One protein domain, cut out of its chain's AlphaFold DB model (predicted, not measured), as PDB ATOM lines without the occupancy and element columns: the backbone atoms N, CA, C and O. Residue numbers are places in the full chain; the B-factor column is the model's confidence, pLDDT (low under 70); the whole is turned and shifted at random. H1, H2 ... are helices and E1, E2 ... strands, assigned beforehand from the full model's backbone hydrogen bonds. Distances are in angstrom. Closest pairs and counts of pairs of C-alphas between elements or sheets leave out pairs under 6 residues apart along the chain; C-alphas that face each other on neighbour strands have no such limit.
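This is residues 5 to 73 of the 249 residues of the protein "Diguanylate cyclase" of Rhizobium sp. PDO1-076 (UniProt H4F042). A narrow three-stranded sheet makes the body, and a helix sticks out as an arm at each end of it: H1 before the strands, and H2 after them, free from residue 58 on. Neither helix covers the sheet. The printed part has 69 residues, with the order H1, E1, E2, E3, H2; the sheet, E1 - E2 - E3, is antiparallel, and the class is mixed, helices and strands. The whole is extended, with a radius of gyration of the C-alphas of 17.7 A, and elongated, spanning 54 by 31 by 21 A.

Find C-alpha 5 at (-52.197, 32.275, -0.418); from there H1 runs through residues 5 to 16, 17.3 A. Next come E1, residues 21 to 26, 16.3 A; E2, residues 32 to 39, 22.9 A; and E3, residues 45 to 51, 19.5 A. H2, residues 53 to 71, runs 26.2 A to C-alpha 71 at (-46.725, 46.839, 46.686).

Look first at the meander E1 E2 E3, each strand the antiparallel neighbour of the one before. In the hairpin E1 and E2, at 163 degrees, N 23 and O 35 are 2.9 A apart, within hydrogen-bond range. In the hairpin E2 and E3, also at 163 degrees, N 38 and O 46 are 2.8 A apart, within that range. H2 only grazes the sheet, with residues 53 to 57; its closest C-alphas to E2 are those of Thr 53 and Trp 32, 4.6 A apart. H1 is not on the sheet, and is apart from H2. Every O i to N i+4 pair is within hydrogen-bond range in H2, and 7 of 8 in H1.

The C-alphas farthest apart are those of Asp 42 and Leu 72, 55.8 A. The printed part has no cut, and its four links are tight. Mean pLDDT of the printed part is 77.1; look for values under 70 at residues 5 to 19 and 67 to 72.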
ATOM      1  N   ALA A   5     -52.352  31.728  -1.766       53.22
ATOM      2  CA  ALA A   5     -52.197  32.275  -0.418       53.22
ATOM      3  C   ALA A   5     -50.723  32.456   0.009       53.22
ATOM      4  O   ALA A   5     -50.423  33.302   0.851       53.22
ATOM      5  N   SER A   6     -49.796  31.688  -0.576       54.31
ATOM      6  CA  SER A   6     -48.363  31.769  -0.262       54.31
ATOM      7  C   SER A   6     -47.672  32.966  -0.927       54.31
ATOM      8  O   SER A   6     -46.801  33.577  -0.313       54.31
ATOM      9  N   GLU A   7     -48.109  33.367  -2.126       51.97
ATOM     10  CA  GLU A   7     -47.536  34.504  -2.863       51.97
ATOM     11  C   GLU A   7     -47.957  35.854  -2.267       51.97
ATOM     12  O   GLU A   7     -47.115  36.734  -2.097       51.97
ATOM     13  N   GLN A   8     -49.215  35.997  -1.832       51.91
ATOM     14  CA  GLN A   8     -49.681  37.226  -1.173       51.91
ATOM     15  C   GLN A   8     -48.949  37.516   0.140       51.91
ATOM     16  O   GLN A   8     -48.695  38.676   0.461       51.91
ATOM     17  N   TRP A   9     -48.585  36.479   0.901       49.81
ATOM     18  CA  TRP A   9     -47.816  36.661   2.133       49.81
ATOM     19  C   TRP A   9     -46.361  37.055   1.844       49.81
ATOM     20  O   TRP A   9     -45.797  37.865   2.577       49.81
ATOM     21  N   ILE A  10     -45.778  36.550   0.747       53.12
ATOM     22  CA  ILE A  10     -44.446  36.949   0.268       53.12
ATOM     23  C   ILE A  10     -44.455  38.409  -0.201       53.12
ATOM     24  O   ILE A  10     -43.547  39.151   0.162       53.12
ATOM     25  N   GLU A  11     -45.481  38.853  -0.932       55.34
ATOM     26  CA  GLU A  11     -45.610  40.253  -1.368       55.34
ATOM     27  C   GLU A  11     -45.834  41.220  -0.196       55.34
ATOM     28  O   GLU A  11     -45.190  42.267  -0.137       55.34
ATOM     29  N   LEU A  12     -46.682  40.870   0.780       55.22
ATOM     30  CA  LEU A  12     -46.887  41.678   1.992       55.22
ATOM     31  C   LEU A  12     -45.631  41.740   2.868       55.22
ATOM     32  O   LEU A  12     -45.290  42.805   3.388       55.22
ATOM     33  N   ALA A  13     -44.924  40.616   3.016       53.97
ATOM     34  CA  ALA A  13     -43.641  40.580   3.707       53.97
ATOM     35  C   ALA A  13     -42.607  41.438   2.965       53.97
ATOM     36  O   ALA A  13     -41.938  42.256   3.598       53.97
ATOM     37  N   ALA A  14     -42.540  41.335   1.632       53.41
ATOM     38  CA  ALA A  14     -41.636  42.111   0.790       53.41
ATOM     39  C   ALA A  14     -41.913  43.621   0.841       53.41
ATOM     40  O   ALA A  14     -40.975  44.415   0.899       53.41
ATOM     41  N   ALA A  15     -43.182  44.029   0.912       55.84
ATOM     42  CA  ALA A  15     -43.587  45.429   1.047       55.84
ATOM     43  C   ALA A  15     -43.212  46.053   2.407       55.84
ATOM     44  O   ALA A  15     -43.139  47.275   2.520       55.84
ATOM     45  N   SER A  16     -42.946  45.233   3.432       52.50
ATOM     46  CA  SER A  16     -42.519  45.681   4.769       52.50
ATOM     47  C   SER A  16     -40.993  45.751   4.961       52.50
ATOM     48  O   SER A  16     -40.525  46.304   5.956       52.50
ATOM     49  N   LEU A  17     -40.215  45.235   3.998       55.03
ATOM     50  CA  LEU A  17     -38.747  45.233   4.012       55.03
ATOM     51  C   LEU A  17     -38.052  46.601   3.799       55.03
ATOM     52  O   LEU A  17     -36.905  46.707   4.236       55.03
ATOM     53  N   PRO A  18     -38.643  47.654   3.187       56.12
ATOM     54  CA  PRO A  18     -37.911  48.879   2.865       56.12
ATOM     55  C   PRO A  18     -37.955  49.948   3.976       56.12
ATOM     56  O   PRO A  18     -37.768  51.130   3.693       56.12
ATOM     57  N   VAL A  19     -38.137  49.570   5.250       66.00
ATOM     58  CA  VAL A  19     -38.090  50.525   6.374       66.00
ATOM     59  C   VAL A  19     -37.064  50.108   7.429       66.00
ATOM     60  O   VAL A  19     -36.988  48.946   7.825       66.00
ATOM     61  N   ASN A  20     -36.281  51.078   7.920       75.00
ATOM     62  CA  ASN A  20     -35.464  50.885   9.117       75.00
ATOM     63  C   ASN A  20     -36.379  50.517  10.285       75.00
ATOM     64  O   ASN A  20     -37.274  51.285  10.638       75.00
ATOM     65  N   LYS A  21     -36.143  49.359  10.893       80.06
ATOM     66  CA  LYS A  21     -37.049  48.797  11.891       80.06
ATOM     67  C   LYS A  21     -36.244  48.180  13.022       80.06
ATOM     68  O   LYS A  21     -35.291  47.449  12.760       80.06
ATOM     69  N   ASP A  22     -36.625  48.493  14.252       86.38
ATOM     70  CA  ASP A  22     -36.124  47.836  15.456       86.38
ATOM     71  C   ASP A  22     -37.308  47.065  16.048       86.38
ATOM     72  O   ASP A  22     -38.343  47.656  16.355       86.38
ATOM     73  N   GLU A  23     -37.176  45.749  16.165       87.38
ATOM     74  CA  GLU A  23     -38.211  44.872  16.710       87.38
ATOM     75  C   GLU A  23     -37.632  43.965  17.781       87.38
ATOM     76  O   GLU A  23     -36.505  43.486  17.669       87.38
ATOM     77  N   GLU A  24     -38.434  43.679  18.797       90.00
ATOM     78  CA  GLU A  24     -38.122  42.694  19.821       90.00
ATOM     79  C   GLU A  24     -39.196  41.618  19.789       90.00
ATOM     80  O   GLU A  24     -40.388  41.908  19.854       90.00
ATOM     81  N   ILE A  25     -38.773  40.365  19.658       88.25
ATOM     82  CA  ILE A  25     -39.685  39.239  19.490       88.25
ATOM     83  C   ILE A  25     -39.312  38.169  20.505       88.25
ATOM     84  O   ILE A  25     -38.149  37.761  20.595       88.25
ATOM     85  N   GLN A  26     -40.313  37.690  21.240       89.94
ATOM     86  CA  GLN A  26     -40.188  36.483  22.040       89.94
ATOM     87  C   GLN A  26     -40.536  35.265  21.184       89.94
ATOM     88  O   GLN A  26     -41.622  35.157  20.614       89.94
ATOM     89  N   LEU A  27     -39.595  34.337  21.083       87.06
ATOM     90  CA  LEU A  27     -39.768  33.073  20.389       87.06
ATOM     91  C   LEU A  27     -40.587  32.098  21.248       87.06
ATOM     92  O   LEU A  27     -40.626  32.196  22.473       87.06
ATOM     93  N   LYS A  28     -41.195  31.087  20.615       83.88
ATOM     94  CA  LYS A  28     -41.989  30.055  21.315       83.88
ATOM     95  C   LYS A  28     -41.195  29.257  22.359       83.88
ATOM     96  O   LYS A  28     -41.794  28.665  23.248       83.88
ATOM     97  N   ASN A  29     -39.868  29.226  22.245       85.62
ATOM     98  CA  ASN A  29     -38.968  28.595  23.213       85.62
ATOM     99  C   ASN A  29     -38.611  29.517  24.402       85.62
ATOM    100  O   ASN A  29     -37.798  29.131  25.234       85.62
ATOM    101  N   GLY A  30     -39.187  30.722  24.473       83.38
ATOM    102  CA  GLY A  30     -38.979  31.696  25.546       83.38
ATOM    103  C   GLY A  30     -37.801  32.652  25.336       83.38
ATOM    104  O   GLY A  30     -37.668  33.607  26.101       83.38
ATOM    105  N   GLU A  31     -36.974  32.444  24.307       92.06
ATOM    106  CA  GLU A  31     -35.853  33.334  24.008       92.06
ATOM    107  C   GLU A  31     -36.315  34.638  23.361       92.06
ATOM    108  O   GLU A  31     -37.213  34.661  22.523       92.06
ATOM    109  N   TRP A  32     -35.625  35.723  23.684       92.06
ATOM    110  CA  TRP A  32     -35.846  37.025  23.079       92.06
ATOM    111  C   TRP A  32     -34.799  37.333  22.012       92.06
ATOM    112  O   TRP A  32     -33.592  37.105  22.187       92.06
ATOM    113  N   ARG A  33     -35.262  37.887  20.893       93.25
ATOM    114  CA  ARG A  33     -34.424  38.380  19.801       93.25
ATOM    115  C   ARG A  33     -34.737  39.841  19.520       93.25
ATOM    116  O   ARG A  33     -35.901  40.196  19.381       93.25
ATOM    117  N   ALA A  34     -33.693  40.654  19.400       91.25
ATOM    118  CA  ALA A  34     -33.786  41.976  18.794       91.25
ATOM    119  C   ALA A  34     -33.408  41.865  17.319       91.25
ATOM    120  O   ALA A  34     -32.343  41.328  17.000       91.25
ATOM    121  N   LEU A  35     -34.259  42.375  16.439       90.69
ATOM    122  CA  LEU A  35     -34.010  42.501  15.014       90.69
ATOM    123  C   LEU A  35     -33.862  43.987  14.708       90.69
ATOM    124  O   LEU A  35     -34.793  44.761  14.917       90.69
ATOM    125  N   LYS A  36     -32.687  44.388  14.228       88.19
ATOM    126  CA  LYS A  36     -32.440  45.748  13.748       88.19
ATOM    127  C   LYS A  36     -32.159  45.705  12.262       88.19
ATOM    128  O   LYS A  36     -31.114  45.209  11.842       88.19
ATOM    129  N   THR A  37     -33.084  46.246  11.486       86.56
ATOM    130  CA  THR A  37     -32.977  46.361  10.034       86.56
ATOM    131  C   THR A  37     -32.514  47.766   9.684       86.56
ATOM    132  O   THR A  37     -33.113  48.757  10.116       86.56
ATOM    133  N   ARG A  38     -31.422  47.867   8.928       86.88
ATOM    134  CA  ARG A  38     -30.921  49.121   8.360       86.88
ATOM    135  C   ARG A  38     -30.765  48.974   6.855       86.88
ATOM    136  O   ARG A  38     -30.125  48.032   6.400       86.88
ATOM    137  N   LEU A  39     -31.346  49.898   6.102       82.56
ATOM    138  CA  LEU A  39     -31.293  49.893   4.641       82.56
ATOM    139  C   LEU A  39     -30.190  50.804   4.127       82.56
ATOM    140  O   LEU A  39     -30.025  51.929   4.601       82.56
ATOM    141  N   ALA A  40     -29.454  50.309   3.141       79.94
ATOM    142  CA  ALA A  40     -28.497  51.075   2.369       79.94
ATOM    143  C   ALA A  40     -29.175  51.718   1.148       79.94
ATOM    144  O   ALA A  40     -30.227  51.282   0.680       79.94
ATOM    145  N   HIS A  41     -28.549  52.770   0.617       77.00
ATOM    146  CA  HIS A  41     -29.063  53.521  -0.534       77.00
ATOM    147  C   HIS A  41     -29.152  52.698  -1.830       77.00
ATOM    148  O   HIS A  41     -29.880  53.084  -2.738       77.00
ATOM    149  N   ASP A  42     -28.432  51.580  -1.915       81.38
ATOM    150  CA  ASP A  42     -28.439  50.655  -3.054       81.38
ATOM    151  C   ASP A  42     -29.562  49.601  -2.981       81.38
ATOM    152  O   ASP A  42     -29.645  48.728  -3.841       81.38
ATOM    153  N   GLY A  43     -30.429  49.680  -1.966       73.56
ATOM    154  CA  GLY A  43     -31.518  48.730  -1.741       73.56
ATOM    155  C   GLY A  43     -31.116  47.489  -0.939       73.56
ATOM    156  O   GLY A  43     -31.973  46.650  -0.663       73.56
ATOM    157  N   THR A  44     -29.854  47.364  -0.518       78.19
ATOM    158  CA  THR A  44     -29.408  46.279   0.367       78.19
ATOM    159  C   THR A  44     -29.894  46.519   1.797       78.19
ATOM    160  O   THR A  44     -29.818  47.634   2.314       78.19
ATOM    161  N   ALA A  45     -30.349  45.467   2.480       82.12
ATOM    162  CA  ALA A  45     -30.706  45.520   3.895       82.12
ATOM    163  C   ALA A  45     -29.658  44.796   4.748       82.12
ATOM    164  O   ALA A  45     -29.330  43.635   4.500       82.12
ATOM    165  N   MET A  46     -29.173  45.456   5.799       83.50
ATOM    166  CA  MET A  46     -28.454  44.809   6.887       83.50
ATOM    167  C   MET A  46     -29.447  44.484   7.999       83.50
ATOM    168  O   MET A  46     -30.069  45.386   8.561       83.50
ATOM    169  N   VAL A  47     -29.573  43.202   8.331       84.25
ATOM    170  CA  VAL A  47     -30.388  42.737   9.457       84.25
ATOM    171  C   VAL A  47     -29.457  42.191  10.527       84.25
ATOM    172  O   VAL A  47     -28.773  41.190  10.319       84.25
ATOM    173  N   VAL A  48     -29.429  42.850  11.680       88.62
ATOM    174  CA  VAL A  48     -28.704  42.366  12.856       88.62
ATOM    175  C   VAL A  48     -29.695  41.684  13.781       88.62
ATOM    176  O   VAL A  48     -30.653  42.306  14.239       88.62
ATOM    177  N   VAL A  49     -29.440  40.409  14.073       89.94
ATOM    178  CA  VAL A  49     -30.221  39.620  15.027       89.94
ATOM    179  C   VAL A  49     -29.382  39.415  16.281       89.94
ATOM    180  O   VAL A  49     -28.314  38.809  16.228       89.94
ATOM    181  N   SER A  50     -29.842  39.929  17.416       90.69
ATOM    182  CA  SER A  50     -29.152  39.799  18.705       90.69
ATOM    183  C   SER A  50     -29.975  38.982  19.693       90.69
ATOM    184  O   SER A  50     -31.193  39.138  19.781       90.69
ATOM    185  N   HIS A  51     -29.306  38.118  20.458       92.75
ATOM    186  CA  HIS A  51     -29.918  37.406  21.577       92.75
ATOM    187  C   HIS A  51     -29.985  38.344  22.786       92.75
ATOM    188  O   HIS A  51     -28.950  38.718  23.330       92.75
ATOM    189  N   ILE A  52     -31.197  38.725  23.198       92.75
ATOM    190  CA  ILE A  52     -31.418  39.702  24.279       92.75
ATOM    191  C   ILE A  52     -32.133  39.096  25.494       92.75
ATOM    192  O   ILE A  52     -32.619  39.831  26.346       92.75
ATOM    193  N   THR A  53     -32.207  37.764  25.598       91.00
ATOM    194  CA  THR A  53     -32.942  37.076  26.678       91.00
ATOM    195  C   THR A  53     -32.460  37.489  28.060       91.00
ATOM    196  O   THR A  53     -33.290  37.796  28.903       91.00
ATOM    197  N   ALA A  54     -31.144  37.568  28.283       91.62
ATOM    198  CA  ALA A  54     -30.599  37.985  29.575       91.62
ATOM    199  C   ALA A  54     -31.007  39.425  29.935       91.62
ATOM    200  O   ALA A  54     -31.447  39.681  31.052       91.62
ATOM    201  N   THR A  55     -30.931  40.350  28.972       90.31
ATOM    202  CA  THR A  55     -31.354  41.745  29.161       90.31
ATOM    203  C   THR A  55     -32.851  41.835  29.441       90.31
ATOM    204  O   THR A  55     -33.250  42.492  30.397       90.31
ATOM    205  N   LYS A  56     -33.685  41.115  28.680       90.81
ATOM    206  CA  LYS A  56     -35.138  41.093  28.892       90.81
ATOM    207  C   LYS A  56     -35.540  40.466  30.217       90.81
ATOM    208  O   LYS A  56     -36.422  40.986  30.887       90.81
ATOM    209  N   GLN A  57     -34.883  39.387  30.626       90.62
ATOM    210  CA  GLN A  57     -35.120  38.778  31.933       90.62
ATOM    211  C   GLN A  57     -34.726  39.720  33.073       90.62
ATOM    212  O   GLN A  57     -35.461  39.813  34.049       90.62
ATOM    213  N   ALA A  58     -33.619  40.455  32.938       90.00
ATOM    214  CA  ALA A  58     -33.225  41.463  33.917       90.00
ATOM    215  C   ALA A  58     -34.217  42.640  33.977       90.00
ATOM    216  O   ALA A  58     -34.578  43.061  35.071       90.00
ATOM    217  N   GLU A  59     -34.698  43.135  32.829       89.31
ATOM    218  CA  GLU A  59     -35.747  44.167  32.759       89.31
ATOM    219  C   GLU A  59     -37.040  43.704  33.444       89.31
ATOM    220  O   GLU A  59     -37.587  44.426  34.278       89.31
ATOM    221  N   ILE A  60     -37.500  42.484  33.144       88.81
ATOM    222  CA  ILE A  60     -38.703  41.898  33.752       88.81
ATOM    223  C   ILE A  60     -38.515  41.724  35.262       88.81
ATOM    224  O   ILE A  60     -39.352  42.189  36.028       88.81
ATOM    225  N   ALA A  61     -37.404  41.131  35.706       89.19
ATOM    226  CA  ALA A  61     -37.131  40.920  37.127       89.19
ATOM    227  C   ALA A  61     -37.009  42.245  37.901       89.19
ATOM    228  O   ALA A  61     -37.477  42.353  39.036       89.19
ATOM    229  N   LEU A  62     -36.419  43.277  37.291       89.50
ATOM    230  CA  LEU A  62     -36.363  44.616  37.875       89.50
ATOM    231  C   LEU A  62     -37.763  45.226  37.990       89.50
ATOM    232  O   LEU A  62     -38.100  45.781  39.033       89.50
ATOM    233  N   GLN A  63     -38.591  45.087  36.955       82.00
ATOM    234  CA  GLN A  63     -39.974  45.552  36.969       82.00
ATOM    235  C   GLN A  63     -40.817  44.814  38.018       82.00
ATOM    236  O   GLN A  63     -41.633  45.431  38.703       82.00
ATOM    237  N   GLU A  64     -40.611  43.508  38.182       80.69
ATOM    238  CA  GLU A  64     -41.248  42.689  39.214       80.69
ATOM    239  C   GLU A  64     -40.810  43.110  40.619       80.69
ATOM    240  O   GLU A  64     -41.663  43.325  41.477       80.69
ATOM    241  N   SER A  65     -39.513  43.319  40.845       78.88
ATOM    242  CA  SER A  65     -38.981  43.811  42.122       78.88
ATOM    243  C   SER A  65     -39.484  45.221  42.448       78.88
ATOM    244  O   SER A  65     -39.940  45.476  43.560       78.88
ATOM    245  N   ALA A  66     -39.512  46.129  41.466       75.25
ATOM    246  CA  ALA A  66     -40.097  47.461  41.618       75.25
ATOM    247  C   ALA A  66     -41.600  47.392  41.928       75.25
ATOM    248  O   ALA A  66     -42.105  48.156  42.750       75.25
ATOM    249  N   ASN A  67     -42.321  46.445  41.322       65.88
ATOM    250  CA  ASN A  67     -43.721  46.186  41.640       65.88
ATOM    251  C   ASN A  67     -43.906  45.620  43.050       65.88
ATOM    252  O   ASN A  67     -44.842  46.036  43.723       65.88
ATOM    253  N   GLN A  68     -43.028  44.730  43.516       67.50
ATOM    254  CA  GLN A  68     -43.052  44.189  44.879       67.50
ATOM    255  C   GLN A  68     -42.713  45.261  45.923       67.50
ATOM    256  O   GLN A  68     -43.426  45.396  46.913       67.50
ATOM    257  N   LEU A  69     -41.689  46.079  45.676       67.38
ATOM    258  CA  LEU A  69     -41.334  47.229  46.513       67.38
ATOM    259  C   LEU A  69     -42.452  48.272  46.541       67.38
ATOM    260  O   LEU A  69     -42.791  48.787  47.600       67.38
ATOM    261  N   SER A  70     -43.076  48.553  45.398       59.25
ATOM    262  CA  SER A  70     -44.228  49.451  45.344       59.25
ATOM    263  C   SER A  70     -45.474  48.846  45.992       59.25
ATOM    264  O   SER A  70     -46.265  49.599  46.542       59.25
ATOM    265  N   ALA A  71     -45.651  47.523  45.967       55.03
ATOM    266  CA  ALA A  71     -46.725  46.839  46.686       55.03
ATOM    267  C   ALA A  71     -46.524  46.860  48.212       55.03
ATOM    268  O   ALA A  71     -47.487  46.696  48.950       55.03
ATOM    269  N   LEU A  72     -45.298  47.098  48.696       59.59
ATOM    270  CA  LEU A  72     -45.031  47.388  50.111       59.59
ATOM    271  C   LEU A  72     -45.365  48.844  50.489       59.59
ATOM    272  O   LEU A  72     -45.442  49.158  51.674       59.59
ATOM    273  N   ALA A  73     -45.584  49.721  49.507       75.94
ATOM    274  CA  ALA A  73     -45.945  51.122  49.693       75.94
ATOM    275  C   ALA A  73     -47.395  51.359  49.242       75.94
ATOM    276  O   ALA A  73     -47.645  52.054  48.262       75.94
TER     277      ALA A  73